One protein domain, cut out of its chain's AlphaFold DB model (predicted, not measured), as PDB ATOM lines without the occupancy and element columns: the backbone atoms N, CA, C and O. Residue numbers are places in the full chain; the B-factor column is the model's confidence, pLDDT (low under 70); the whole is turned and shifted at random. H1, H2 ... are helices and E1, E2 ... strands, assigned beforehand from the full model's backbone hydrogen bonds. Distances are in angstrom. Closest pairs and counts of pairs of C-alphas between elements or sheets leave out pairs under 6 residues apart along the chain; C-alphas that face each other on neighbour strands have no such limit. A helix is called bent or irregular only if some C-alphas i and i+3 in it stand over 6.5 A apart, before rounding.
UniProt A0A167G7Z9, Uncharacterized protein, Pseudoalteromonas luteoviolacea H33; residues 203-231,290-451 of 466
ATOM      1  N   ASP A 203     183.151 163.337  79.499       73.81
ATOM      2  CA  ASP A 203     184.132 162.404  78.982       73.81
ATOM      3  C   ASP A 203     183.475 161.043  78.739       73.81
ATOM      4  O   ASP A 203     182.994 160.405  79.669       73.81
ATOM      5  N   ARG A 204     183.429 160.619  77.474       74.81
ATOM      6  CA  ARG A 204     182.787 159.368  77.031       74.81
ATOM      7  C   ARG A 204     183.791 158.226  76.950       74.81
ATOM      8  O   ARG A 204     183.748 157.410  76.030       74.81
ATOM      9  N   THR A 205     184.746 158.214  77.866       74.06
ATOM     10  CA  THR A 205     185.710 157.129  77.991       74.06
ATOM     11  C   THR A 205     185.368 156.285  79.206       74.06
ATOM     12  O   THR A 205     185.008 156.840  80.246       74.06
ATOM     13  N   PRO A 206     185.524 154.956  79.119       78.81
ATOM     14  CA  PRO A 206     185.495 154.101  80.295       78.81
ATOM     15  C   PRO A 206     186.412 154.642  81.408       78.81
ATOM     16  O   PRO A 206     187.495 155.143  81.093       78.81
ATOM     17  N   PRO A 207     186.051 154.484  82.697       74.75
ATOM     18  CA  PRO A 207     186.876 154.942  83.825       74.75
ATOM     19  C   PRO A 207     188.309 154.392  83.820       74.75
ATOM     20  O   PRO A 207     189.223 154.975  84.397       74.75
ATOM     21  N   PHE A 208     188.505 153.251  83.163       83.62
ATOM     22  CA  PHE A 208     189.785 152.590  82.989       83.62
ATOM     23  C   PHE A 208     189.863 152.011  81.578       83.62
ATOM     24  O   PHE A 208     188.868 151.503  81.068       83.62
ATOM     25  N   THR A 209     191.046 152.027  80.965       84.81
ATOM     26  CA  THR A 209     191.331 151.298  79.723       84.81
ATOM     27  C   THR A 209     192.694 150.614  79.866       84.81
ATOM     28  O   THR A 209     193.676 151.301  80.153       84.81
ATOM     29  N   PRO A 210     192.798 149.284  79.671       85.75
ATOM     30  CA  PRO A 210     194.062 148.564  79.809       85.75
ATOM     31  C   PRO A 210     195.165 149.080  78.877       85.75
ATOM     32  O   PRO A 210     194.925 149.385  77.703       85.75
ATOM     33  N   GLU A 211     196.407 149.090  79.370       84.81
ATOM     34  CA  GLU A 211     197.574 149.387  78.536       84.81
ATOM     35  C   GLU A 211     197.687 148.367  77.388       84.81
ATOM     36  O   GLU A 211     197.562 147.159  77.582       84.81
ATOM     37  N   GLY A 212     197.929 148.860  76.172       83.56
ATOM     38  CA  GLY A 212     198.066 148.029  74.973       83.56
ATOM     39  C   GLY A 212     196.758 147.702  74.247       83.56
ATOM     40  O   GLY A 212     196.823 147.154  73.148       83.56
ATOM     41  N   LEU A 213     195.590 148.066  74.795       86.25
ATOM     42  CA  LEU A 213     194.313 147.950  74.075       86.25
ATOM     43  C   LEU A 213     194.131 149.055  73.021       86.25
ATOM     44  O   LEU A 213     193.507 148.836  71.980       86.25
ATOM     45  N   LEU A 214     194.661 150.246  73.293       84.75
ATOM     46  CA  LEU A 214     194.557 151.396  72.400       84.75
ATOM     47  C   LEU A 214     195.614 151.337  71.291       84.75
ATOM     48  O   LEU A 214     196.789 151.059  71.534       84.75
ATOM     49  N   SER A 215     195.195 151.648  70.066       78.31
ATOM     50  CA  SER A 215     196.098 151.901  68.943       78.31
ATOM     51  C   SER A 215     196.873 153.217  69.122       78.31
ATOM     52  O   SER A 215     196.571 154.016  70.007       78.31
ATOM     53  N   GLU A 216     197.854 153.487  68.250       76.50
ATOM     54  CA  GLU A 216     198.593 154.767  68.241       76.50
ATOM     55  C   GLU A 216     197.674 155.993  68.068       76.50
ATOM     56  O   GLU A 216     198.016 157.084  68.520       76.50
ATOM     57  N   ASP A 217     196.499 155.803  67.456       73.56
ATOM     58  CA  ASP A 217     195.479 156.835  67.253       73.56
ATOM     59  C   ASP A 217     194.475 156.926  68.426       73.56
ATOM     60  O   ASP A 217     193.510 157.686  68.351       73.56
ATOM     61  N   GLY A 218     194.676 156.158  69.506       70.69
ATOM     62  CA  GLY A 218     193.811 156.158  70.692       70.69
ATOM     63  C   GLY A 218     192.501 155.384  70.524       70.69
ATOM     64  O   GLY A 218     191.553 155.623  71.262       70.69
ATOM     65  N   ILE A 219     192.427 154.473  69.550       75.12
ATOM     66  CA  ILE A 219     191.220 153.683  69.259       75.12
ATOM     67  C   ILE A 219     191.378 152.281  69.846       75.12
ATOM     68  O   ILE A 219     192.388 151.626  69.584       75.12
ATOM     69  N   GLU A 220     190.380 151.802  70.589       78.25
ATOM     70  CA  GLU A 220     190.356 150.429  71.102       78.25
ATOM     71  C   GLU A 220     190.399 149.396  69.965       78.25
ATOM     72  O   GLU A 220     189.601 149.445  69.026       78.25
ATOM     73  N   SER A 221     191.307 148.424  70.072       81.31
ATOM     74  CA  SER A 221     191.458 147.329  69.108       81.31
ATOM     75  C   SER A 221     191.307 145.953  69.779       81.31
ATOM     76  O   SER A 221     192.283 145.199  69.852       81.31
ATOM     77  N   PRO A 222     190.109 145.598  70.279       87.31
ATOM     78  CA  PRO A 222     189.883 144.310  70.924       87.31
ATOM     79  C   PRO A 222     189.751 143.158  69.916       87.31
ATOM     80  O   PRO A 222     189.382 143.359  68.759       87.31
ATOM     81  N   LEU A 223     189.973 141.929  70.390       87.69
ATOM     82  CA  LEU A 223     189.604 140.695  69.688       87.69
ATOM     83  C   LEU A 223     188.086 140.589  69.525       87.69
ATOM     84  O   LEU A 223     187.584 140.230  68.461       87.69
ATOM     85  N   LEU A 224     187.362 140.889  70.604       87.44
ATOM     86  CA  LEU A 224     185.911 140.806  70.675       87.44
ATOM     87  C   LEU A 224     185.368 142.005  71.455       87.44
ATOM     88  O   LEU A 224     185.818 142.285  72.565       87.44
ATOM     89  N   ARG A 225     184.379 142.680  70.869       87.12
ATOM     90  CA  ARG A 225     183.550 143.690  71.526       87.12
ATOM     91  C   ARG A 225     182.166 143.088  71.752       87.12
ATOM     92  O   ARG A 225     181.502 142.710  70.787       87.12
ATOM     93  N   VAL A 226     181.779 142.951  73.014       85.50
ATOM     94  CA  VAL A 226     180.468 142.452  73.431       85.50
ATOM     95  C   VAL A 226     179.596 143.654  73.754       85.50
ATOM     96  O   VAL A 226     179.857 144.375  74.713       85.50
ATOM     97  N   GLU A 227     178.589 143.872  72.915       79.19
ATOM     98  CA  GLU A 227     177.616 144.954  73.039       79.19
ATOM     99  C   GLU A 227     176.226 144.427  72.703       79.19
ATOM    100  O   GLU A 227     176.035 143.682  71.736       79.19
ATOM    101  N   TYR A 228     175.237 144.849  73.482       69.19
ATOM    102  CA  TYR A 228     173.853 144.447  73.289       69.19
ATOM    103  C   TYR A 228     173.139 145.451  72.374       69.19
ATOM    104  O   TYR A 228     172.527 146.429  72.800       69.19
ATOM    105  N   GLY A 229     173.267 145.215  71.064       59.69
ATOM    106  CA  GLY A 229     172.550 145.935  70.009       59.69
ATOM    107  C   GLY A 229     173.183 145.807  68.615       59.69
ATOM    108  O   GLY A 229     174.343 145.415  68.502       59.69
ATOM    109  N   PRO A 230     172.449 146.086  67.519       50.56
ATOM    110  CA  PRO A 230     173.007 146.113  66.166       50.56
ATOM    111  C   PRO A 230     174.216 147.056  66.019       50.56
ATOM    112  O   PRO A 230     174.119 148.264  66.219       50.56
ATOM    113  N   PHE A 231     175.346 146.484  65.585       45.03
ATOM    114  CA  PHE A 231     176.641 147.151  65.366       45.03
ATOM    115  C   PHE A 231     176.595 148.300  64.337       45.03
ATOM    116  O   PHE A 231     177.429 149.200  64.364       45.03
ATOM    117  N   PRO A 290     156.389 159.267  96.207       90.19
ATOM    118  CA  PRO A 290     156.084 160.527  96.890       90.19
ATOM    119  C   PRO A 290     156.434 160.564  98.386       90.19
ATOM    120  O   PRO A 290     156.824 161.606  98.887       90.19
ATOM    121  N   PHE A 291     156.330 159.441  99.108       89.56
ATOM    122  CA  PHE A 291     156.656 159.398 100.541       89.56
ATOM    123  C   PHE A 291     158.166 159.362 100.838       89.56
ATOM    124  O   PHE A 291     158.547 159.528 101.987       89.56
ATOM    125  N   GLU A 292     159.004 159.132  99.824       93.25
ATOM    126  CA  GLU A 292     160.473 159.091  99.917       93.25
ATOM    127  C   GLU A 292     161.102 160.479  99.679       93.25
ATOM    128  O   GLU A 292     162.305 160.660  99.848       93.25
ATOM    129  N   GLN A 293     160.295 161.473  99.281       93.38
ATOM    130  CA  GLN A 293     160.767 162.801  98.876       93.38
ATOM    131  C   GLN A 293     161.449 163.565 100.012       93.38
ATOM    132  O   GLN A 293     162.491 164.166  99.775       93.38
ATOM    133  N   ASP A 294     160.903 163.526 101.229       94.19
ATOM    134  CA  ASP A 294     161.474 164.261 102.365       94.19
ATOM    135  C   ASP A 294     162.904 163.783 102.668       94.19
ATOM    136  O   ASP A 294     163.819 164.595 102.807       94.19
ATOM    137  N   SER A 295     163.114 162.464 102.694       96.00
ATOM    138  CA  SER A 295     164.428 161.849 102.903       96.00
ATOM    139  C   SER A 295     165.382 162.137 101.746       96.00
ATOM    140  O   SER A 295     166.552 162.437 101.971       96.00
ATOM    141  N   PHE A 296     164.878 162.118 100.508       97.12
ATOM    142  CA  PHE A 296     165.654 162.503  99.333       97.12
ATOM    143  C   PHE A 296     166.145 163.955  99.416       97.12
ATOM    144  O   PHE A 296     167.344 164.178  99.278       97.12
ATOM    145  N   PHE A 297     165.269 164.929  99.687       96.81
ATOM    146  CA  PHE A 297     165.659 166.342  99.794       96.81
ATOM    147  C   PHE A 297     166.586 166.604 100.986       96.81
ATOM    148  O   PHE A 297     167.543 167.368 100.865       96.81
ATOM    149  N   ALA A 298     166.373 165.929 102.118       97.12
ATOM    150  CA  ALA A 298     167.275 166.028 103.261       97.12
ATOM    151  C   ALA A 298     168.693 165.524 102.915       97.12
ATOM    152  O   ALA A 298     169.676 166.225 103.166       97.12
ATOM    153  N   MET A 299     168.802 164.377 102.236       97.06
ATOM    154  CA  MET A 299     170.080 163.863 101.733       97.06
ATOM    155  C   MET A 299     170.706 164.805 100.693       97.06
ATOM    156  O   MET A 299     171.908 165.072 100.732       97.06
ATOM    157  N   LEU A 300     169.888 165.356  99.793       96.00
ATOM    158  CA  LEU A 300     170.300 166.320  98.775       96.00
ATOM    159  C   LEU A 300     170.917 167.575  99.404       96.00
ATOM    160  O   LEU A 300     171.901 168.097  98.887       96.00
ATOM    161  N   GLN A 301     170.391 168.036 100.537       96.38
ATOM    162  CA  GLN A 301     170.905 169.194 101.264       96.38
ATOM    163  C   GLN A 301     172.234 168.912 101.988       96.38
ATOM    164  O   GLN A 301     173.063 169.817 102.104       96.38
ATOM    165  N   GLU A 302     172.439 167.688 102.477       96.31
ATOM    166  CA  GLU A 302     173.629 167.300 103.247       96.31
ATOM    167  C   GLU A 302     174.829 166.899 102.378       96.31
ATOM    168  O   GLU A 302     175.971 167.096 102.794       96.31
ATOM    169  N   VAL A 303     174.590 166.353 101.180       95.81
ATOM    170  CA  VAL A 303     175.661 165.901 100.277       95.81
ATOM    171  C   VAL A 303     176.569 167.046  99.836       95.81
ATOM    172  O   VAL A 303     176.112 168.058  99.285       95.81
ATOM    173  N   ASP A 304     177.875 166.812  99.988       92.94
ATOM    174  CA  ASP A 304     178.929 167.620  99.389       92.94
ATOM    175  C   ASP A 304     179.031 167.340  97.884       92.94
ATOM    176  O   ASP A 304     179.666 166.387  97.442       92.94
ATOM    177  N   LYS A 305     178.398 168.207  97.092       92.50
ATOM    178  CA  LYS A 305     178.373 168.129  95.622       92.50
ATOM    179  C   LYS A 305     179.692 168.547  94.973       92.50
ATOM    180  O   LYS A 305     179.823 168.430  93.761       92.50
ATOM    181  N   SER A 306     180.641 169.071  95.754       89.19
ATOM    182  CA  SER A 306     181.983 169.380  95.256       89.19
ATOM    183  C   SER A 306     182.907 168.162  95.255       89.19
ATOM    184  O   SER A 306     183.923 168.179  94.562       89.19
ATOM    185  N   ASN A 307     182.543 167.108  95.991       90.25
ATOM    186  CA  ASN A 307     183.204 165.815  95.919       90.25
ATOM    187  C   ASN A 307     182.657 165.020  94.723       90.25
ATOM    188  O   ASN A 307     181.460 164.737  94.681       90.25
ATOM    189  N   SER A 308     183.518 164.632  93.782       88.75
ATOM    190  CA  SER A 308     183.154 163.779  92.639       88.75
ATOM    191  C   SER A 308     182.776 162.352  93.051       88.75
ATOM    192  O   SER A 308     182.090 161.657  92.311       88.75
ATOM    193  N   GLU A 309     183.174 161.929  94.251       92.88
ATOM    194  CA  GLU A 309     182.892 160.613  94.830       92.88
ATOM    195  C   GLU A 309     181.801 160.726  95.902       92.88
ATOM    196  O   GLU A 309     182.016 160.505  97.094       92.88
ATOM    197  N   ASN A 310     180.607 161.155  95.489       95.56
ATOM    198  CA  ASN A 310     179.443 161.262  96.371       95.56
ATOM    199  C   ASN A 310     178.342 160.259  95.990       95.56
ATOM    200  O   ASN A 310     178.372 159.641  94.923       95.56
ATOM    201  N   ILE A 311     177.328 160.121  96.855       96.94
ATOM    202  CA  ILE A 311     176.248 159.143  96.660       96.94
ATOM    203  C   ILE A 311     175.518 159.337  95.330       96.94
ATOM    204  O   ILE A 311     175.227 158.362  94.648       96.94
ATOM    205  N   PHE A 312     175.250 160.579  94.922       97.19
ATOM    206  CA  PHE A 312     174.556 160.843  93.668       97.19
ATOM    207  C   PHE A 312     175.458 160.603  92.461       97.19
ATOM    208  O   PHE A 312     174.958 160.139  91.446       97.19
ATOM    209  N   ALA A 313     176.771 160.822  92.564       95.25
ATOM    210  CA  ALA A 313     177.699 160.428  91.506       95.25
ATOM    211  C   ALA A 313     177.720 158.898  91.311       95.25
ATOM    212  O   ALA A 313     177.599 158.424  90.183       95.25
ATOM    213  N   MET A 314     177.745 158.125  92.404       95.69
ATOM    214  CA  MET A 314     177.642 156.655  92.372       95.69
ATOM    215  C   MET A 314     176.308 156.181  91.762       95.69
ATOM    216  O   MET A 314     176.261 155.193  91.026       95.69
ATOM    217  N   LEU A 315     175.208 156.885  92.054       95.69
ATOM    218  CA  LEU A 315     173.908 156.622  91.431       95.69
ATOM    219  C   LEU A 315     173.895 156.997  89.943       95.69
ATOM    220  O   LEU A 315     173.322 156.263  89.142       95.69
ATOM    221  N   GLY A 316     174.556 158.086  89.550       92.75
ATOM    222  CA  GLY A 316     174.664 158.518  88.155       92.75
ATOM    223  C   GLY A 316     175.394 157.517  87.261       92.75
ATOM    224  O   GLY A 316     175.005 157.329  86.111       92.75
ATOM    225  N   GLN A 317     176.377 156.790  87.799       91.75
ATOM    226  CA  GLN A 317     177.049 155.701  87.078       91.75
ATOM    227  C   GLN A 317     176.084 154.586  86.637       91.75
ATOM    228  O   GLN A 317     176.361 153.864  85.687       91.75
ATOM    229  N   GLN A 318     174.922 154.438  87.287       91.75
ATOM    230  CA  GLN A 318     173.932 153.424  86.907       91.75
ATOM    231  C   GLN A 318     173.281 153.700  85.547       91.75
ATOM    232  O   GLN A 318     172.714 152.782  84.957       91.75
ATOM    233  N   THR A 319     173.343 154.943  85.066       87.19
ATOM    234  CA  THR A 319     172.810 155.367  83.764       87.19
ATOM    235  C   THR A 319     173.902 155.727  82.760       87.19
ATOM    236  O   THR A 319     173.585 156.245  81.693       87.19
ATOM    237  N   ASP A 320     175.171 155.495  83.102       85.06
ATOM    238  CA  ASP A 320     176.314 155.779  82.241       85.06
ATOM    239  C   ASP A 320     176.890 154.479  81.674       85.06
ATOM    240  O   ASP A 320     177.590 153.734  82.364       85.06
ATOM    241  N   LYS A 321     176.640 154.240  80.385       81.62
ATOM    242  CA  LYS A 321     177.150 153.080  79.644       81.62
ATOM    243  C   LYS A 321     178.660 152.879  79.821       81.62
ATOM    244  O   LYS A 321     179.136 151.743  79.870       81.62
ATOM    245  N   TRP A 322     179.444 153.954  79.905       83.75
ATOM    246  CA  TRP A 322     180.902 153.846  80.000       83.75
ATOM    247  C   TRP A 322     181.345 153.310  81.363       83.75
ATOM    248  O   TRP A 322     182.291 152.519  81.420       83.75
ATOM    249  N   ALA A 323     180.604 153.618  82.432       88.00
ATOM    250  CA  ALA A 323     180.801 153.038  83.763       88.00
ATOM    251  C   ALA A 323     180.481 151.527  83.816       88.00
ATOM    252  O   ALA A 323     180.973 150.812  84.693       88.00
ATOM    253  N   HIS A 324     179.720 151.017  82.842       89.25
ATOM    254  CA  HIS A 324     179.417 149.593  82.650       89.25
ATOM    255  C   HIS A 324     180.361 148.894  81.663       89.25
ATOM    256  O   HIS A 324     180.042 147.818  81.160       89.25
ATOM    257  N   THR A 325     181.545 149.455  81.400       89.94
ATOM    258  CA  THR A 325     182.559 148.804  80.555       89.94
ATOM    259  C   THR A 325     183.524 147.958  81.386       89.94
ATOM    260  O   THR A 325     184.121 148.436  82.352       89.94
ATOM    261  N   GLN A 326     183.720 146.698  80.997       91.62
ATOM    262  CA  GLN A 326     184.666 145.766  81.604       91.62
ATOM    263  C   GLN A 326     185.643 145.210  80.572       91.62
ATOM    264  O   GLN A 326     185.323 145.032  79.395       91.62
ATOM    265  N   TYR A 327     186.838 144.866  81.048       93.56
ATOM    266  CA  TYR A 327     187.905 144.340  80.211       93.56
ATOM    267  C   TYR A 327     188.349 142.970  80.684       93.56
ATOM    268  O   TYR A 327     188.536 142.716  81.878       93.56
ATOM    269  N   PHE A 328     188.562 142.097  79.712       95.06
ATOM    270  CA  PHE A 328     189.051 140.749  79.920       95.06
ATOM    271  C   PHE A 328     190.217 140.475  78.980       95.06
ATOM    272  O   PHE A 328     190.340 141.082  77.917       95.06
ATOM    273  N   MET A 329     191.068 139.536  79.367       94.81
ATOM    274  CA  MET A 329     192.201 139.091  78.570       94.81
ATOM    275  C   MET A 329     192.144 137.581  78.369       94.81
ATOM    276  O   MET A 329     191.882 136.832  79.316       94.81
ATOM    277  N   THR A 330     192.402 137.140  77.141       93.75
ATOM    278  CA  THR A 330     192.564 135.723  76.800       93.75
ATOM    279  C   THR A 330     193.941 135.208  77.234       93.75
ATOM    280  O   THR A 330     194.850 135.971  77.576       93.75
ATOM    281  N   GLU A 331     194.142 133.889  77.185       90.06
ATOM    282  CA  GLU A 331     195.461 133.276  77.413       90.06
ATOM    283  C   GLU A 331     196.537 133.763  76.422       90.06
ATOM    284  O   GLU A 331     197.712 133.840  76.786       90.06
ATOM    285  N   ASP A 332     196.127 134.142  75.208       89.69
ATOM    286  CA  ASP A 332     196.997 134.633  74.134       89.69
ATOM    287  C   ASP A 332     197.271 136.152  74.220       89.69
ATOM    288  O   ASP A 332     197.864 136.725  73.308       89.69
ATOM    289  N   GLN A 333     196.902 136.795  75.338       89.25
ATOM    290  CA  GLN A 333     197.050 138.240  75.587       89.25
ATOM    291  C   GLN A 333     196.236 139.126  74.637       89.25
ATOM    292  O   GLN A 333     196.599 140.273  74.378       89.25
ATOM    293  N   GLU A 334     195.121 138.610  74.127       91.06
ATOM    294  CA  GLU A 334     194.175 139.400  73.348       91.06
ATOM    295  C   GLU A 334     193.059 139.930  74.253       91.06
ATOM    296  O   GLU A 334     192.604 139.247  75.174       91.06
ATOM    297  N   PHE A 335     192.612 141.157  73.995       93.12
ATOM    298  CA  PHE A 335     191.612 141.820  74.826       93.12
ATOM    299  C   PHE A 335     190.188 141.542  74.355       93.12
ATOM    300  O   PHE A 335     189.889 141.583  73.160       93.12
ATOM    301  N   VAL A 336     189.290 141.348  75.312       92.88
ATOM    302  CA  VAL A 336     187.842 141.358  75.115       92.88
ATOM    303  C   VAL A 336     187.275 142.541  75.888       92.88
ATOM    304  O   VAL A 336     187.549 142.693  77.078       92.88
ATOM    305  N   VAL A 337     186.495 143.373  75.202       92.19
ATOM    306  CA  VAL A 337     185.791 144.516  75.795       92.19
ATOM    307  C   VAL A 337     184.324 144.147  75.900       92.19
ATOM    308  O   VAL A 337     183.717 143.720  74.915       92.19
ATOM    309  N   HIS A 338     183.756 144.303  77.086       91.69
ATOM    310  CA  HIS A 338     182.345 144.064  77.341       91.69
ATOM    311  C   HIS A 338     181.709 145.351  77.842       91.69
ATOM    312  O   HIS A 338     182.121 145.879  78.866       91.69
ATOM    313  N   HIS A 339     180.730 145.861  77.103       87.75
ATOM    314  CA  HIS A 339     179.838 146.903  77.593       87.75
ATOM    315  C   HIS A 339     178.575 146.204  78.098       87.75
ATOM    316  O   HIS A 339     177.767 145.737  77.283       87.75
ATOM    317  N   ASP A 340     178.451 146.050  79.418       85.56
ATOM    318  CA  ASP A 340     177.246 145.472  80.015       85.56
ATOM    319  C   ASP A 340     176.035 146.385  79.762       85.56
ATOM    320  O   ASP A 340     176.173 147.558  79.404       85.56
ATOM    321  N   GLU A 341     174.835 145.828  79.890       81.06
ATOM    322  CA  GLU A 341     173.612 146.626  79.809       81.06
ATOM    323  C   GLU A 341     173.545 147.619  80.978       81.06
ATOM    324  O   GLU A 341     173.886 147.275  82.109       81.06
ATOM    325  N   ASP A 342     173.045 148.829  80.716       79.94
ATOM    326  CA  ASP A 342     172.757 149.792  81.778       79.94
ATOM    327  C   ASP A 342     171.803 149.184  82.817       79.94
ATOM    328  O   ASP A 342     170.859 148.454  82.483       79.94
ATOM    329  N   THR A 343     171.975 149.568  84.083       84.81
ATOM    330  CA  THR A 343     171.102 149.129  85.176       84.81
ATOM    331  C   THR A 343     169.652 149.489  84.862       84.81
ATOM    332  O   THR A 343     169.318 150.661  84.646       84.81
ATOM    333  N   ASN A 344     168.740 148.514  84.855       87.88
ATOM    334  CA  ASN A 344     167.360 148.772  84.433       87.88
ATOM    335  C   ASN A 344     166.563 149.582  85.480       87.88
ATOM    336  O   ASN A 344     166.901 149.630  86.661       87.88
ATOM    337  N   GLU A 345     165.447 150.207  85.076       89.50
ATOM    338  CA  GLU A 345     164.660 151.094  85.962       89.50
ATOM    339  C   GLU A 345     164.145 150.386  87.238       89.50
ATOM    340  O   GLU A 345     163.878 151.036  88.249       89.50
ATOM    341  N   SER A 346     163.956 149.059  87.217       92.12
ATOM    342  CA  SER A 346     163.557 148.309  88.416       92.12
ATOM    343  C   SER A 346     164.708 148.189  89.409       92.12
ATOM    344  O   SER A 346     164.515 148.472  90.588       92.12
ATOM    345  N   GLU A 347     165.890 147.813  88.932       92.56
ATOM    346  CA  GLU A 347     167.101 147.693  89.749       92.56
ATOM    347  C   GLU A 347     167.529 149.043  90.320       92.56
ATOM    348  O   GLU A 347     167.805 149.135  91.516       92.56
ATOM    349  N   ARG A 348     167.481 150.116  89.518       93.94
ATOM    350  CA  ARG A 348     167.779 151.472  90.008       93.94
ATOM    351  C   ARG A 348     166.812 151.910  91.104       93.94
ATOM    352  O   ARG A 348     167.237 152.445  92.121       93.94
ATOM    353  N   ARG A 349     165.511 151.611  90.967       93.75
ATOM    354  CA  ARG A 349     164.523 151.863  92.035       93.75
ATOM    355  C   ARG A 349     164.842 151.121  93.327       93.75
ATOM    356  O   ARG A 349     164.700 151.706  94.400       93.75
ATOM    357  N   ASP A 350     165.234 149.854  93.234       95.12
ATOM    358  CA  ASP A 350     165.593 149.061  94.410       95.12
ATOM    359  C   ASP A 350     166.872 149.600  95.070       95.12
ATOM    360  O   ASP A 350     166.914 149.732  96.295       95.12
ATOM    361  N   LEU A 351     167.871 150.008  94.279       96.38
ATOM    362  CA  LEU A 351     169.071 150.685  94.777       96.38
ATOM    363  C   LEU A 351     168.730 152.010  95.475       96.38
ATOM    364  O   LEU A 351     169.141 152.211  96.614       96.38
ATOM    365  N   HIS A 352     167.938 152.891  94.855       97.00
ATOM    366  CA  HIS A 352     167.536 154.167  95.464       97.00
ATOM    367  C   HIS A 352     166.798 153.973  96.781       97.00
ATOM    368  O   HIS A 352     167.042 154.696  97.745       97.00
ATOM    369  N   LYS A 353     165.923 152.967  96.845       96.06
ATOM    370  CA  LYS A 353     165.226 152.613  98.076       96.06
ATOM    371  C   LYS A 353     166.211 152.186  99.168       96.06
ATOM    372  O   LYS A 353     166.094 152.663 100.291       96.06
ATOM    373  N   ASN A 354     167.179 151.330  98.844       96.25
ATOM    374  CA  ASN A 354     168.210 150.900  99.792       96.25
ATOM    375  C   ASN A 354     169.048 152.094 100.282       96.25
ATOM    376  O   ASN A 354     169.272 152.246 101.478       96.25
ATOM    377  N   VAL A 355     169.457 152.982  99.377       97.12
ATOM    378  CA  VAL A 355     170.219 154.196  99.706       97.12
ATOM    379  C   VAL A 355     169.432 155.120 100.641       97.12
ATOM    380  O   VAL A 355     169.980 155.600 101.632       97.12
ATOM    381  N   LEU A 356     168.138 155.330 100.387       97.25
ATOM    382  CA  LEU A 356     167.276 156.118 101.275       97.25
ATOM    383  C   LEU A 356     167.072 155.454 102.633       97.25
ATOM    384  O   LEU A 356     167.138 156.127 103.658       97.25
ATOM    385  N   GLU A 357     166.869 154.139 102.657       95.69
ATOM    386  CA  GLU A 357     166.753 153.376 103.899       95.69
ATOM    387  C   GLU A 357     168.043 153.465 104.728       95.69
ATOM    388  O   GLU A 357     167.992 153.611 105.952       95.69
ATOM    389  N   ALA A 358     169.207 153.440 104.078       95.44
ATOM    390  CA  ALA A 358     170.484 153.669 104.738       95.44
ATOM    391  C   ALA A 358     170.579 155.086 105.315       95.44
ATOM    392  O   ALA A 358     170.938 155.243 106.485       95.44
ATOM    393  N   TYR A 359     170.210 156.105 104.536       97.25
ATOM    394  CA  TYR A 359     170.217 157.498 104.983       97.25
ATOM    395  C   TYR A 359     169.322 157.701 106.211       97.25
ATOM    396  O   TYR A 359     169.778 158.229 107.225       97.25
ATOM    397  N   GLU A 360     168.084 157.205 106.176       96.06
ATOM    398  CA  GLU A 360     167.126 157.341 107.279       96.06
ATOM    399  C   GLU A 360     167.601 156.663 108.572       96.06
ATOM    400  O   GLU A 360     167.360 157.170 109.671       96.06
ATOM    401  N   ASN A 361     168.281 155.518 108.460       93.38
ATOM    402  CA  ASN A 361     168.668 154.709 109.616       93.38
ATOM    403  C   ASN A 361     170.081 154.997 110.142       93.38
ATOM    404  O   ASN A 361     170.351 154.747 111.323       93.38
ATOM    405  N   LYS A 362     170.998 155.457 109.285       93.00
ATOM    406  CA  LYS A 362     172.435 155.592 109.588       93.00
ATOM    407  C   LYS A 362     173.000 156.984 109.310       93.00
ATOM    408  O   LYS A 362     173.983 157.361 109.946       93.00
ATOM    409  N   GLY A 363     172.362 157.760 108.436       94.25
ATOM    410  CA  GLY A 363     172.790 159.104 108.054       94.25
ATOM    411  C   GLY A 363     173.935 159.127 107.039       94.25
ATOM    412  O   GLY A 363     174.605 158.125 106.787       94.25
ATOM    413  N   LEU A 364     174.181 160.311 106.469       95.12
ATOM    414  CA  LEU A 364     175.107 160.490 105.348       95.12
ATOM    415  C   LEU A 364     176.570 160.159 105.687       95.12
ATOM    416  O   LEU A 364     177.273 159.604 104.853       95.12
ATOM    417  N   SER A 365     177.034 160.454 106.909       92.62
ATOM    418  CA  SER A 365     178.427 160.174 107.308       92.62
ATOM    419  C   SER A 365     178.783 158.696 107.158       92.62
ATOM    420  O   SER A 365     179.861 158.378 106.679       92.62
ATOM    421  N   TRP A 366     177.865 157.809 107.542       94.38
ATOM    422  CA  TRP A 366     178.046 156.366 107.419       94.38
ATOM    423  C   TRP A 366     178.027 155.925 105.953       94.38
ATOM    424  O   TRP A 366     178.797 155.066 105.545       94.38
ATOM    425  N   MET A 367     177.174 156.543 105.135       95.94
ATOM    426  CA  MET A 367     177.109 156.249 103.703       95.94
ATOM    427  C   MET A 367     178.376 156.687 102.970       95.94
ATOM    428  O   MET A 367     178.805 155.989 102.062       95.94
ATOM    429  N   ASN A 368     178.991 157.801 103.371       95.56
ATOM    430  CA  ASN A 368     180.251 158.258 102.788       95.56
ATOM    431  C   ASN A 368     181.386 157.248 103.016       95.56
ATOM    432  O   ASN A 368     182.160 157.024 102.095       95.56
ATOM    433  N   GLU A 369     181.439 156.586 104.179       94.31
ATOM    434  CA  GLU A 369     182.400 155.494 104.430       94.31
ATOM    435  C   GLU A 369     182.160 154.297 103.495       94.31
ATOM    436  O   GLU A 369     183.103 153.679 103.015       94.31
ATOM    437  N   VAL A 370     180.894 153.972 103.204       95.50
ATOM    438  CA  VAL A 370     180.558 152.917 102.233       95.50
ATOM    439  C   VAL A 370     181.029 153.319 100.839       95.50
ATOM    440  O   VAL A 370     181.687 152.531 100.170       95.50
ATOM    441  N   ILE A 371     180.726 154.551 100.423       96.19
ATOM    442  CA  ILE A 371     181.082 155.075  99.101       96.19
ATOM    443  C   ILE A 371     182.597 155.077  98.913       96.19
ATOM    444  O   ILE A 371     183.051 154.573  97.897       96.19
ATOM    445  N   GLU A 372     183.373 155.539  99.894       94.44
ATOM    446  CA  GLU A 372     184.844 155.542  99.839       94.44
ATOM    447  C   GLU A 372     185.427 154.151  99.528       94.44
ATOM    448  O   GLU A 372     186.450 154.032  98.860       94.44
ATOM    449  N   LEU A 373     184.758 153.082  99.967       93.81
ATOM    450  CA  LEU A 373     185.212 151.706  99.759       93.81
ATOM    451  C   LEU A 373     184.622 151.040  98.511       93.81
ATOM    452  O   LEU A 373     185.154 150.020  98.065       93.81
ATOM    453  N   THR A 374     183.519 151.559  97.965       93.00
ATOM    454  CA  THR A 374     182.788 150.913  96.862       93.00
ATOM    455  C   THR A 374     182.744 151.719  95.569       93.00
ATOM    456  O   THR A 374     182.416 151.135  94.545       93.00
ATOM    457  N   PHE A 375     183.041 153.021  95.578       92.00
ATOM    458  CA  PHE A 375     182.816 153.919  94.432       92.00
ATOM    459  C   PHE A 375     183.498 153.450  93.141       92.00
ATOM    460  O   PHE A 375     182.914 153.530  92.064       92.00
ATOM    461  N   ASP A 376     184.706 152.910  93.280       87.88
ATOM    462  CA  ASP A 376     185.549 152.423  92.185       87.88
ATOM    463  C   ASP A 376     185.223 150.984  91.743       87.88
ATOM    464  O   ASP A 376     185.861 150.414  90.852       87.88
ATOM    465  N   THR A 377     184.245 150.339  92.376       90.38
ATOM    466  CA  THR A 377     183.804 149.009  91.952       90.38
ATOM    467  C   THR A 377     182.922 149.108  90.700       90.38
ATOM    468  O   THR A 377     182.388 150.174  90.398       90.38
ATOM    469  N   PRO A 378     182.765 148.028  89.906       89.75
ATOM    470  CA  PRO A 378     181.932 148.097  88.708       89.75
ATOM    471  C   PRO A 378     180.505 148.544  89.049       89.75
ATOM    472  O   PRO A 378     179.882 147.958  89.937       89.75
ATOM    473  N   ALA A 379     179.969 149.523  88.312       91.75
ATOM    474  CA  ALA A 379     178.697 150.178  88.630       91.75
ATOM    475  C   ALA A 379     177.538 149.188  88.843       91.75
ATOM    476  O   ALA A 379     176.767 149.324  89.794       91.75
ATOM    477  N   ALA A 380     177.461 148.139  88.019       90.50
ATOM    478  CA  ALA A 380     176.466 147.071  88.124       90.50
ATOM    479  C   ALA A 380     176.482 146.306  89.469       90.50
ATOM    480  O   ALA A 380     175.501 145.655  89.823       90.50
ATOM    481  N   THR A 381     177.568 146.378  90.247       93.44
ATOM    482  CA  THR A 381     177.683 145.701  91.551       93.44
ATOM    483  C   THR A 381     177.133 146.516  92.720       93.44
ATOM    484  O   THR A 381     176.836 145.943  93.771       93.44
ATOM    485  N   HIS A 382     176.921 147.824  92.549       94.62
ATOM    486  CA  HIS A 382     176.476 148.709  93.630       94.62
ATOM    487  C   HIS A 382     175.127 148.275  94.220       94.62
ATOM    488  O   HIS A 382     174.959 148.270  95.440       94.62
ATOM    489  N   GLY A 383     174.184 147.831  93.381       94.81
ATOM    490  CA  GLY A 383     172.897 147.290  93.834       94.81
ATOM    491  C   GLY A 383     173.045 146.133  94.828       94.81
ATOM    492  O   GLY A 383     172.429 146.147  95.899       94.81
ATOM    493  N   ASP A 384     173.895 145.161  94.498       95.44
ATOM    494  CA  ASP A 384     174.155 143.990  95.337       95.44
ATOM    495  C   ASP A 384     174.918 144.359  96.612       95.44
ATOM    496  O   ASP A 384     174.573 143.864  97.688       95.44
ATOM    497  N   MET A 385     175.887 145.275  96.524       96.06
ATOM    498  CA  MET A 385     176.640 145.769  97.684       96.06
ATOM    499  C   MET A 385     175.729 146.434  98.711       96.06
ATOM    500  O   MET A 385     175.716 146.019  99.870       96.06
ATOM    501  N   TRP A 386     174.911 147.405  98.295       97.06
ATOM    502  CA  TRP A 386     173.984 148.097  99.196       97.06
ATOM    503  C   TRP A 386     172.961 147.144  99.807       97.06
ATOM    504  O   TRP A 386     172.675 147.206 101.005       97.06
ATOM    505  N   LYS A 387     172.426 146.225  99.001       96.06
ATOM    506  CA  LYS A 387     171.455 145.234  99.463       96.06
ATOM    507  C   LYS A 387     172.057 144.276 100.491       96.06
ATOM    508  O   LYS A 387     171.415 144.001 101.505       96.06
ATOM    509  N   GLN A 388     173.258 143.759 100.237       96.38
ATOM    510  CA  GLN A 388     173.936 142.851 101.157       96.38
ATOM    511  C   GLN A 388     174.358 143.571 102.439       96.38
ATOM    512  O   GLN A 388     174.119 143.051 103.527       96.38
ATOM    513  N   LEU A 389     174.889 144.790 102.332       96.69
ATOM    514  CA  LEU A 389     175.270 145.600 103.483       96.69
ATOM    515  C   LEU A 389     174.079 145.853 104.414       96.69
ATOM    516  O   LEU A 389     174.166 145.589 105.611       96.69
ATOM    517  N   LEU A 390     172.944 146.309 103.877       96.31
ATOM    518  CA  LEU A 390     171.741 146.545 104.681       96.31
ATOM    519  C   LEU A 390     171.191 145.257 105.295       96.31
ATOM    520  O   LEU A 390     170.793 145.253 106.459       96.31
ATOM    521  N   HIS A 391     171.227 144.153 104.546       96.31
ATOM    522  CA  HIS A 391     170.848 142.843 105.064       96.31
ATOM    523  C   HIS A 391     171.727 142.418 106.250       96.31
ATOM    524  O   HIS A 391     171.212 141.919 107.254       96.31
ATOM    525  N   ASP A 392     173.039 142.626 106.171       95.38
ATOM    526  CA  ASP A 392     173.967 142.274 107.244       95.38
ATOM    527  C   ASP A 392     173.810 143.196 108.456       95.38
ATOM    528  O   ASP A 392     173.831 142.720 109.592       95.38
ATOM    529  N   VAL A 393     173.570 144.490 108.231       94.50
ATOM    530  CA  VAL A 393     173.253 145.465 109.286       94.50
ATOM    531  C   VAL A 393     171.981 145.073 110.041       94.50
ATOM    532  O   VAL A 393     171.942 145.182 111.268       94.50
ATOM    533  N   GLU A 394     170.946 144.612 109.335       94.19
ATOM    534  CA  GLU A 394     169.680 144.189 109.943       94.19
ATOM    535  C   GLU A 394     169.837 142.886 110.745       94.19
ATOM    536  O   GLU A 394     169.327 142.774 111.863       94.19
ATOM    537  N   ASN A 395     170.561 141.901 110.204       95.19
ATOM    538  CA  ASN A 395     170.672 140.571 110.814       95.19
ATOM    539  C   ASN A 395     171.782 140.456 111.863       95.19
ATOM    540  O   ASN A 395     171.691 139.617 112.764       95.19
ATOM    541  N   HIS A 396     172.814 141.294 111.777       92.81
ATOM    542  CA  HIS A 396     173.971 141.289 112.671       92.81
ATOM    543  C   HIS A 396     174.316 142.705 113.166       92.81
ATOM    544  O   HIS A 396     175.461 143.138 113.030       92.81
ATOM    545  N   PRO A 397     173.373 143.429 113.802       90.25
ATOM    546  CA  PRO A 397     173.563 144.835 114.168       90.25
ATOM    547  C   PRO A 397     174.756 145.062 115.104       90.25
ATOM    548  O   PRO A 397     175.404 146.103 115.021       90.25
ATOM    549  N   ASP A 398     175.087 144.079 115.950       89.56
ATOM    550  CA  ASP A 398     176.242 144.131 116.856       89.56
ATOM    551  C   ASP A 398     177.583 144.257 116.108       89.56
ATOM    552  O   ASP A 398     178.534 144.826 116.643       89.56
ATOM    553  N   GLY A 399     177.652 143.772 114.864       85.81
ATOM    554  CA  GLY A 399     178.821 143.903 113.993       85.81
ATOM    555  C   GLY A 399     179.026 145.311 113.428       85.81
ATOM    556  O   GLY A 399     180.106 145.589 112.919       85.81
ATOM    557  N   PHE A 400     178.036 146.204 113.562       90.38
ATOM    558  CA  PHE A 400     178.010 147.551 112.969       90.38
ATOM    559  C   PHE A 400     177.978 148.684 114.006       90.38
ATOM    560  O   PHE A 400     177.483 149.779 113.734       90.38
ATOM    561  N   ILE A 401     178.455 148.412 115.224       84.00
ATOM    562  CA  ILE A 401     178.523 149.391 116.325       84.00
ATOM    563  C   ILE A 401     179.904 150.070 116.385       84.00
ATOM    564  O   ILE A 401     180.049 151.131 116.997       84.00
ATOM    565  N   HIS A 402     180.928 149.458 115.788       85.12
ATOM    566  CA  HIS A 402     182.291 149.974 115.802       85.12
ATOM    567  C   HIS A 402     182.539 150.928 114.627       85.12
ATOM    568  O   HIS A 402     181.803 150.938 113.647       85.12
ATOM    569  N   SER A 403     183.560 151.779 114.763       82.56
ATOM    570  CA  SER A 403     183.886 152.785 113.735       82.56
ATOM    571  C   SER A 403     184.544 152.178 112.496       82.56
ATOM    572  O   SER A 403     184.449 152.751 111.427       82.56
ATOM    573  N   ASP A 404     185.161 151.008 112.629       88.94
ATOM    574  CA  ASP A 404     185.779 150.228 111.554       88.94
ATOM    575  C   ASP A 404     184.821 149.186 110.952       88.94
ATOM    576  O   ASP A 404     185.205 148.396 110.095       88.94
ATOM    577  N   SER A 405     183.558 149.152 111.386       92.38
ATOM    578  CA  SER A 405     182.607 148.113 110.981       92.38
ATOM    579  C   SER A 405     182.370 148.045 109.470       92.38
ATOM    580  O   SER A 405     182.139 146.956 108.946       92.38
ATOM    581  N   ILE A 406     182.412 149.183 108.772       94.62
ATOM    582  CA  ILE A 406     182.207 149.240 107.319       94.62
ATOM    583  C   ILE A 406     183.444 148.779 106.560       94.62
ATOM    584  O   ILE A 406     183.310 147.992 105.627       94.62
ATOM    585  N   GLU A 407     184.634 149.149 107.030       94.25
ATOM    586  CA  GLU A 407     185.908 148.644 106.514       94.25
ATOM    587  C   GLU A 407     185.993 147.119 106.664       94.25
ATOM    588  O   GLU A 407     186.194 146.401 105.686       94.25
ATOM    589  N   VAL A 408     185.703 146.597 107.860       94.50
ATOM    590  CA  VAL A 408     185.679 145.149 108.117       94.50
ATOM    591  C   VAL A 408     184.630 144.445 107.256       94.50
ATOM    592  O   VAL A 408     184.865 143.336 106.770       94.50
ATOM    593  N   TRP A 409     183.452 145.042 107.060       96.12
ATOM    594  CA  TRP A 409     182.452 144.462 106.165       96.12
ATOM    595  C   TRP A 409     182.959 144.431 104.718       96.12
ATOM    596  O   TRP A 409     182.853 143.388 104.067       96.12
ATOM    597  N   ALA A 410     183.550 145.522 104.236       95.19
ATOM    598  CA  ALA A 410     184.076 145.638 102.883       95.19
ATOM    599  C   ALA A 410     185.158 144.583 102.601       95.19
ATOM    600  O   ALA A 410     185.032 143.835 101.628       95.19
ATOM    601  N   GLU A 411     186.137 144.437 103.504       93.88
ATOM    602  CA  GLU A 411     187.220 143.441 103.422       93.88
ATOM    603  C   GLU A 411     186.708 142.000 103.279       93.88
ATOM    604  O   GLU A 411     187.340 141.164 102.635       93.88
ATOM    605  N   ASN A 412     185.560 141.685 103.884       94.62
ATOM    606  CA  ASN A 412     185.015 140.330 103.880       94.62
ATOM    607  C   ASN A 412     184.057 140.051 102.710       94.62
ATOM    608  O   ASN A 412     183.827 138.882 102.391       94.62
ATOM    609  N   ASN A 413     183.473 141.082 102.086       95.81
ATOM    610  CA  ASN A 413     182.335 140.910 101.176       95.81
ATOM    611  C   ASN A 413     182.579 141.408  99.746       95.81
ATOM    612  O   ASN A 413     182.134 140.733  98.814       95.81
ATOM    613  N   ILE A 414     183.290 142.527  99.545       94.50
ATOM    614  CA  ILE A 414     183.418 143.164  98.219       94.50
ATOM    615  C   ILE A 414     184.031 142.203  97.198       94.50
ATOM    616  O   ILE A 414     183.470 142.023  96.117       94.50
ATOM    617  N   ASP A 415     185.116 141.510  97.549       92.88
ATOM    618  CA  ASP A 415     185.774 140.561  96.644       92.88
ATOM    619  C   ASP A 415     184.852 139.418  96.216       92.88
ATOM    620  O   ASP A 415     184.865 139.001  95.058       92.88
ATOM    621  N   THR A 416     184.011 138.922  97.127       95.31
ATOM    622  CA  THR A 416     183.057 137.851  96.810       95.31
ATOM    623  C   THR A 416     181.979 138.351  95.846       95.31
ATOM    624  O   THR A 416     181.641 137.654  94.885       95.31
ATOM    625  N   ILE A 417     181.460 139.563  96.062       95.62
ATOM    626  CA  ILE A 417     180.477 140.198  95.171       95.62
ATOM    627  C   ILE A 417     181.097 140.422  93.784       95.62
ATOM    628  O   ILE A 417     180.524 139.987  92.782       95.62
ATOM    629  N   LYS A 418     182.304 141.001  93.723       92.88
ATOM    630  CA  LYS A 418     183.054 141.211  92.475       92.88
ATOM    631  C   LYS A 418     183.302 139.899  91.735       92.88
ATOM    632  O   LYS A 418     183.075 139.832  90.532       92.88
ATOM    633  N   GLN A 419     183.723 138.841  92.427       93.00
ATOM    634  CA  GLN A 419     183.942 137.531  91.806       93.00
ATOM    635  C   GLN A 419     182.654 136.960  91.208       93.00
ATOM    636  O   GLN A 419     182.678 136.477  90.076       93.00
ATOM    637  N   ASN A 420     181.529 137.041  91.922       95.19
ATOM    638  CA  ASN A 420     180.238 136.590  91.401       95.19
ATOM    639  C   ASN A 420     179.830 137.374  90.149       95.19
ATOM    640  O   ASN A 420     179.426 136.764  89.159       95.19
ATOM    641  N   PHE A 421     179.986 138.699  90.173       94.31
ATOM    642  CA  PHE A 421     179.751 139.564  89.020       94.31
ATOM    643  C   PHE A 421     180.638 139.173  87.830       94.31
ATOM    644  O   PHE A 421     180.128 138.874  86.754       94.31
ATOM    645  N   VAL A 422     181.953 139.069  88.033       94.94
ATOM    646  CA  VAL A 422     182.921 138.695  86.989       94.94
ATOM    647  C   VAL A 422     182.564 137.355  86.344       94.94
ATOM    648  O   VAL A 422     182.605 137.236  85.122       94.94
ATOM    649  N   GLN A 423     182.165 136.351  87.130       95.44
ATOM    650  CA  GLN A 423     181.748 135.053  86.587       95.44
ATOM    651  C   GLN A 423     180.485 135.156  85.720       95.44
ATOM    652  O   GLN A 423     180.396 134.488  84.689       95.44
ATOM    653  N   GLN A 424     179.525 136.006  86.097       94.81
ATOM    654  CA  GLN A 424     178.336 136.264  85.277       94.81
ATOM    655  C   GLN A 424     178.700 136.960  83.961       94.81
ATOM    656  O   GLN A 424     178.196 136.562  82.911       94.81
ATOM    657  N   GLN A 425     179.611 137.936  83.990       94.56
ATOM    658  CA  GLN A 425     180.062 138.626  82.777       94.56
ATOM    659  C   GLN A 425     180.828 137.691  81.837       94.56
ATOM    660  O   GLN A 425     180.550 137.646  80.642       94.56
ATOM    661  N   ILE A 426     181.716 136.847  82.369       96.12
ATOM    662  CA  ILE A 426     182.407 135.813  81.583       96.12
ATOM    663  C   ILE A 426     181.397 134.890  80.887       96.12
ATOM    664  O   ILE A 426     181.538 134.599  79.698       96.12
ATOM    665  N   GLN A 427     180.354 134.456  81.600       95.56
ATOM    666  CA  GLN A 427     179.301 133.621  81.024       95.56
ATOM    667  C   GLN A 427     178.565 134.345  79.885       95.56
ATOM    668  O   GLN A 427     178.419 133.774  78.802       95.56
ATOM    669  N   LYS A 428     178.174 135.607  80.093       94.19
ATOM    670  CA  LYS A 428     177.544 136.463  79.074       94.19
ATOM    671  C   LYS A 428     178.417 136.626  77.821       94.19
ATOM    672  O   LYS A 428     177.911 136.523  76.705       94.19
ATOM    673  N   ILE A 429     179.726 136.828  77.986       95.25
ATOM    674  CA  ILE A 429     180.686 136.940  76.874       95.25
ATOM    675  C   ILE A 429     180.746 135.637  76.071       95.25
ATOM    676  O   ILE A 429     180.727 135.672  74.838       95.25
ATOM    677  N   TYR A 430     180.808 134.480  76.739       95.50
ATOM    678  CA  TYR A 430     180.798 133.193  76.039       95.50
ATOM    679  C   TYR A 430     179.485 132.953  75.295       95.50
ATOM    680  O   TYR A 430     179.527 132.479  74.160       95.50
ATOM    681  N   GLU A 431     178.343 133.281  75.900       93.69
ATOM    682  CA  GLU A 431     177.027 133.184  75.255       93.69
ATOM    683  C   GLU A 431     176.970 134.052  73.994       93.69
ATOM    684  O   GLU A 431     176.697 133.533  72.913       93.69
ATOM    685  N   PHE A 432     177.360 135.326  74.096       92.31
ATOM    686  CA  PHE A 432     177.438 136.232  72.949       92.31
ATOM    687  C   PHE A 432     178.366 135.699  71.849       92.31
ATOM    688  O   PHE A 432     178.013 135.692  70.671       92.31
ATOM    689  N   ASN A 433     179.556 135.218  72.218       91.31
ATOM    690  CA  ASN A 433     180.527 134.687  71.265       91.31
ATOM    691  C   ASN A 433     180.002 133.445  70.525       91.31
ATOM    692  O   ASN A 433     180.291 133.279  69.341       91.31
ATOM    693  N   LEU A 434     179.233 132.581  71.196       92.62
ATOM    694  CA  LEU A 434     178.620 131.396  70.584       92.62
ATOM    695  C   LEU A 434     177.525 131.746  69.570       92.62
ATOM    696  O   LEU A 434     177.317 130.977  68.628       92.62
ATOM    697  N   ASP A 435     176.873 132.894  69.738       88.56
ATOM    698  CA  ASP A 435     175.837 133.392  68.831       88.56
ATOM    699  C   ASP A 435     176.412 134.082  67.580       88.56
ATOM    700  O   ASP A 435     175.684 134.338  66.612       88.56
ATOM    701  N   LEU A 436     177.725 134.348  67.544       84.25
ATOM    702  CA  LEU A 436     178.382 134.910  66.367       84.25
ATOM    703  C   LEU A 436     178.363 133.926  65.182       84.25
ATOM    704  O   LEU A 436     178.533 132.718  65.360       84.25
ATOM    705  N   PRO A 437     178.281 134.422  63.928       88.00
ATOM    706  CA  PRO A 437     178.381 133.568  62.740       88.00
ATOM    707  C   PRO A 437     179.673 132.742  62.685       88.00
ATOM    708  O   PRO A 437     179.689 131.640  62.135       88.00
ATOM    709  N   VAL A 438     180.759 133.299  63.228       89.31
ATOM    710  CA  VAL A 438     182.052 132.635  63.406       89.31
ATOM    711  C   VAL A 438     182.576 132.992  64.803       89.31
ATOM    712  O   VAL A 438     183.154 134.067  64.959       89.31
ATOM    713  N   PRO A 439     182.365 132.127  65.810       91.06
ATOM    714  CA  PRO A 439     182.852 132.351  67.170       91.06
ATOM    715  C   PRO A 439     184.382 132.400  67.254       91.06
ATOM    716  O   PRO A 439     185.074 131.623  66.587       91.06
ATOM    717  N   TYR A 440     184.906 133.253  68.132       90.75
ATOM    718  CA  TYR A 440     186.323 133.289  68.494       90.75
ATOM    719  C   TYR A 440     186.682 132.149  69.452       90.75
ATOM    720  O   TYR A 440     185.863 131.698  70.259       90.75
ATOM    721  N   GLN A 441     187.934 131.692  69.405       90.69
ATOM    722  CA  GLN A 441     188.471 130.752  70.387       90.69
ATOM    723  C   GLN A 441     189.005 131.531  71.595       90.69
ATOM    724  O   GLN A 441     190.183 131.846  71.656       90.69
ATOM    725  N   LEU A 442     188.126 131.848  72.547       90.75
ATOM    726  CA  LEU A 442     188.458 132.764  73.647       90.75
ATOM    727  C   LEU A 442     189.384 132.174  74.732       90.75
ATOM    728  O   LEU A 442     190.038 132.936  75.436       90.75
ATOM    729  N   GLY A 443     189.458 130.844  74.884       90.69
ATOM    730  CA  GLY A 443     190.205 130.223  75.995       90.69
ATOM    731  C   GLY A 443     189.620 130.598  77.363       90.69
ATOM    732  O   GLY A 443     188.434 130.917  77.432       90.69
ATOM    733  N   GLU A 444     190.411 130.536  78.440       94.00
ATOM    734  CA  GLU A 444     190.044 131.098  79.750       94.00
ATOM    735  C   GLU A 444     190.148 132.635  79.732       94.00
ATOM    736  O   GLU A 444     191.170 133.191  79.325       94.00
ATOM    737  N   LEU A 445     189.096 133.319  80.193       96.19
ATOM    738  CA  LEU A 445     189.068 134.778  80.306       96.19
ATOM    739  C   LEU A 445     189.500 135.228  81.702       96.19
ATOM    740  O   LEU A 445     188.946 134.787  82.710       96.19
ATOM    741  N   LYS A 446     190.453 136.161  81.757       95.00
ATOM    742  CA  LYS A 446     190.884 136.823  82.994       95.00
ATOM    743  C   LYS A 446     190.356 138.243  83.035       95.00
ATOM    744  O   LYS A 446     190.625 139.012  82.120       95.00
ATOM    745  N   TYR A 447     189.636 138.583  84.098       93.94
ATOM    746  CA  TYR A 447     189.214 139.957  84.353       93.94
ATOM    747  C   TYR A 447     190.429 140.845  84.627       93.94
ATOM    748  O   TYR A 447     191.339 140.442  85.358       93.94
ATOM    749  N   ILE A 448     190.446 142.028  84.020       91.81
ATOM    750  CA  ILE A 448     191.464 143.045  84.266       91.81
ATOM    751  C   ILE A 448     190.887 144.008  85.295       91.81
ATOM    752  O   ILE A 448     189.953 144.753  84.997       91.81
ATOM    753  N   GLU A 449     191.432 143.967  86.507       84.38
ATOM    754  CA  GLU A 449     191.049 144.921  87.539       84.38
ATOM    755  C   GLU A 449     191.578 146.315  87.182       84.38
ATOM    756  O   GLU A 449     192.738 146.434  86.777       84.38
ATOM    757  N   PRO A 450     190.760 147.365  87.335       76.69
ATOM    758  CA  PRO A 450     191.257 148.726  87.248       76.69
ATOM    759  C   PRO A 450     192.310 148.978  88.339       76.69
ATOM    760  O   PRO A 450     192.067 148.724  89.520       76.69
ATOM    761  N   GLU A 451     193.481 149.489  87.960       62.25
ATOM    762  CA  GLU A 451     194.456 150.000  88.925       62.25
ATOM    763  C   GLU A 451     194.092 151.445  89.274       62.25
ATOM    764  O   GLU A 451     194.506 152.384  88.597       62.25
TER     765      GLU A 451
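What this domain is: This is residues 203 to 231 and 290 to 451 of the 466 residues of an uncharacterized protein of Pseudoalteromonas luteoviolacea H33 (UniProt A0A167G7Z9). Crossed helices, among them H1, H4, H5 and H6, cluster toward one end of an elongated shape, and a small sheet of three strands makes the other. The long, bent helix H8 joins the two, its arm H8b crossing one face of the sheet. The printed part has 191 residues with eight named helices and three named strands, in the order E1 H1 H2 H3 E2 E3 H4 H5 H6 H7 H8. The sheet, ordered E1 E3 E2, is mixed, and the class is mostly helix. The whole is compact, with a radius of gyration of the C-alphas of 18.6 A and spans of 53 by 31 by 30 A.

How they stand to each other: E1, residues 224 to 226, is parallel to E3, residues 335 to 339, at 14 degrees; N 226 and O 337 are 2.8 A apart, within hydrogen-bond range. H1, residues 290 to 302, touches residues 356 to 360 of H4, residues 345 to 362, at a steep tilt of 62 degrees; the closest C-alphas are Ser 295 and Leu 356, 6.6 A. H2, residues 311 to 319, touches H5, residues 364 to 374; the closest C-alphas are Ile 311 and Ile 371, 6.8 A. H3, residues 321 to 324, only grazes the sheet. E2, residues 325 to 329, forms an antiparallel hairpin with E3, with N 328 and O 336 within hydrogen-bond range at 2.9 A. H6, residues 379 to 395, is the hub, touching four helices; its closest C-alpha pair with H4 is Gly 383 and Leu 351, 5.2 A. H7, residues 397 to 400, is close to H6 but not clearly touching, with C-alphas 400 and 393 closest at 6.4 A. H8, residues 405 to 435, was assigned as one helix by its hydrogen bonds but is bent, with C-alphas 412 and 415 7.3 A apart; its arms H8a, residues 405 to 412, and H8b, residues 415 to 435, stand at a steep tilt of 45 degrees. H8b is on the sheet at a height of 9.6 A, across the strands, making two layers, a helix on one face of a sheet. Every O i to N i+4 pair is within hydrogen-bond range in H4, H8a and H8b, against 7 of 9 in H1, 3 of 5 in H2, 6 of 7 in H5 and 11 of 13 in H6; H3 and H7 are too short for such a pair.

Where its parts are: E1 begins at C-alpha 224 (185.911, 140.806, 70.675). H4 is 25.3 A long, H6 25.5 A and H8b 30.4 A, ending at C-alpha 435 (175.837, 133.392, 68.831).

The domain as a whole: Residues 232 to 289 are not printed, a gap of 39.9 A between C-alphas 231 and 290. Of the links printed whole, none is long. Residues 228 to 231 and 451 have pLDDT under 70.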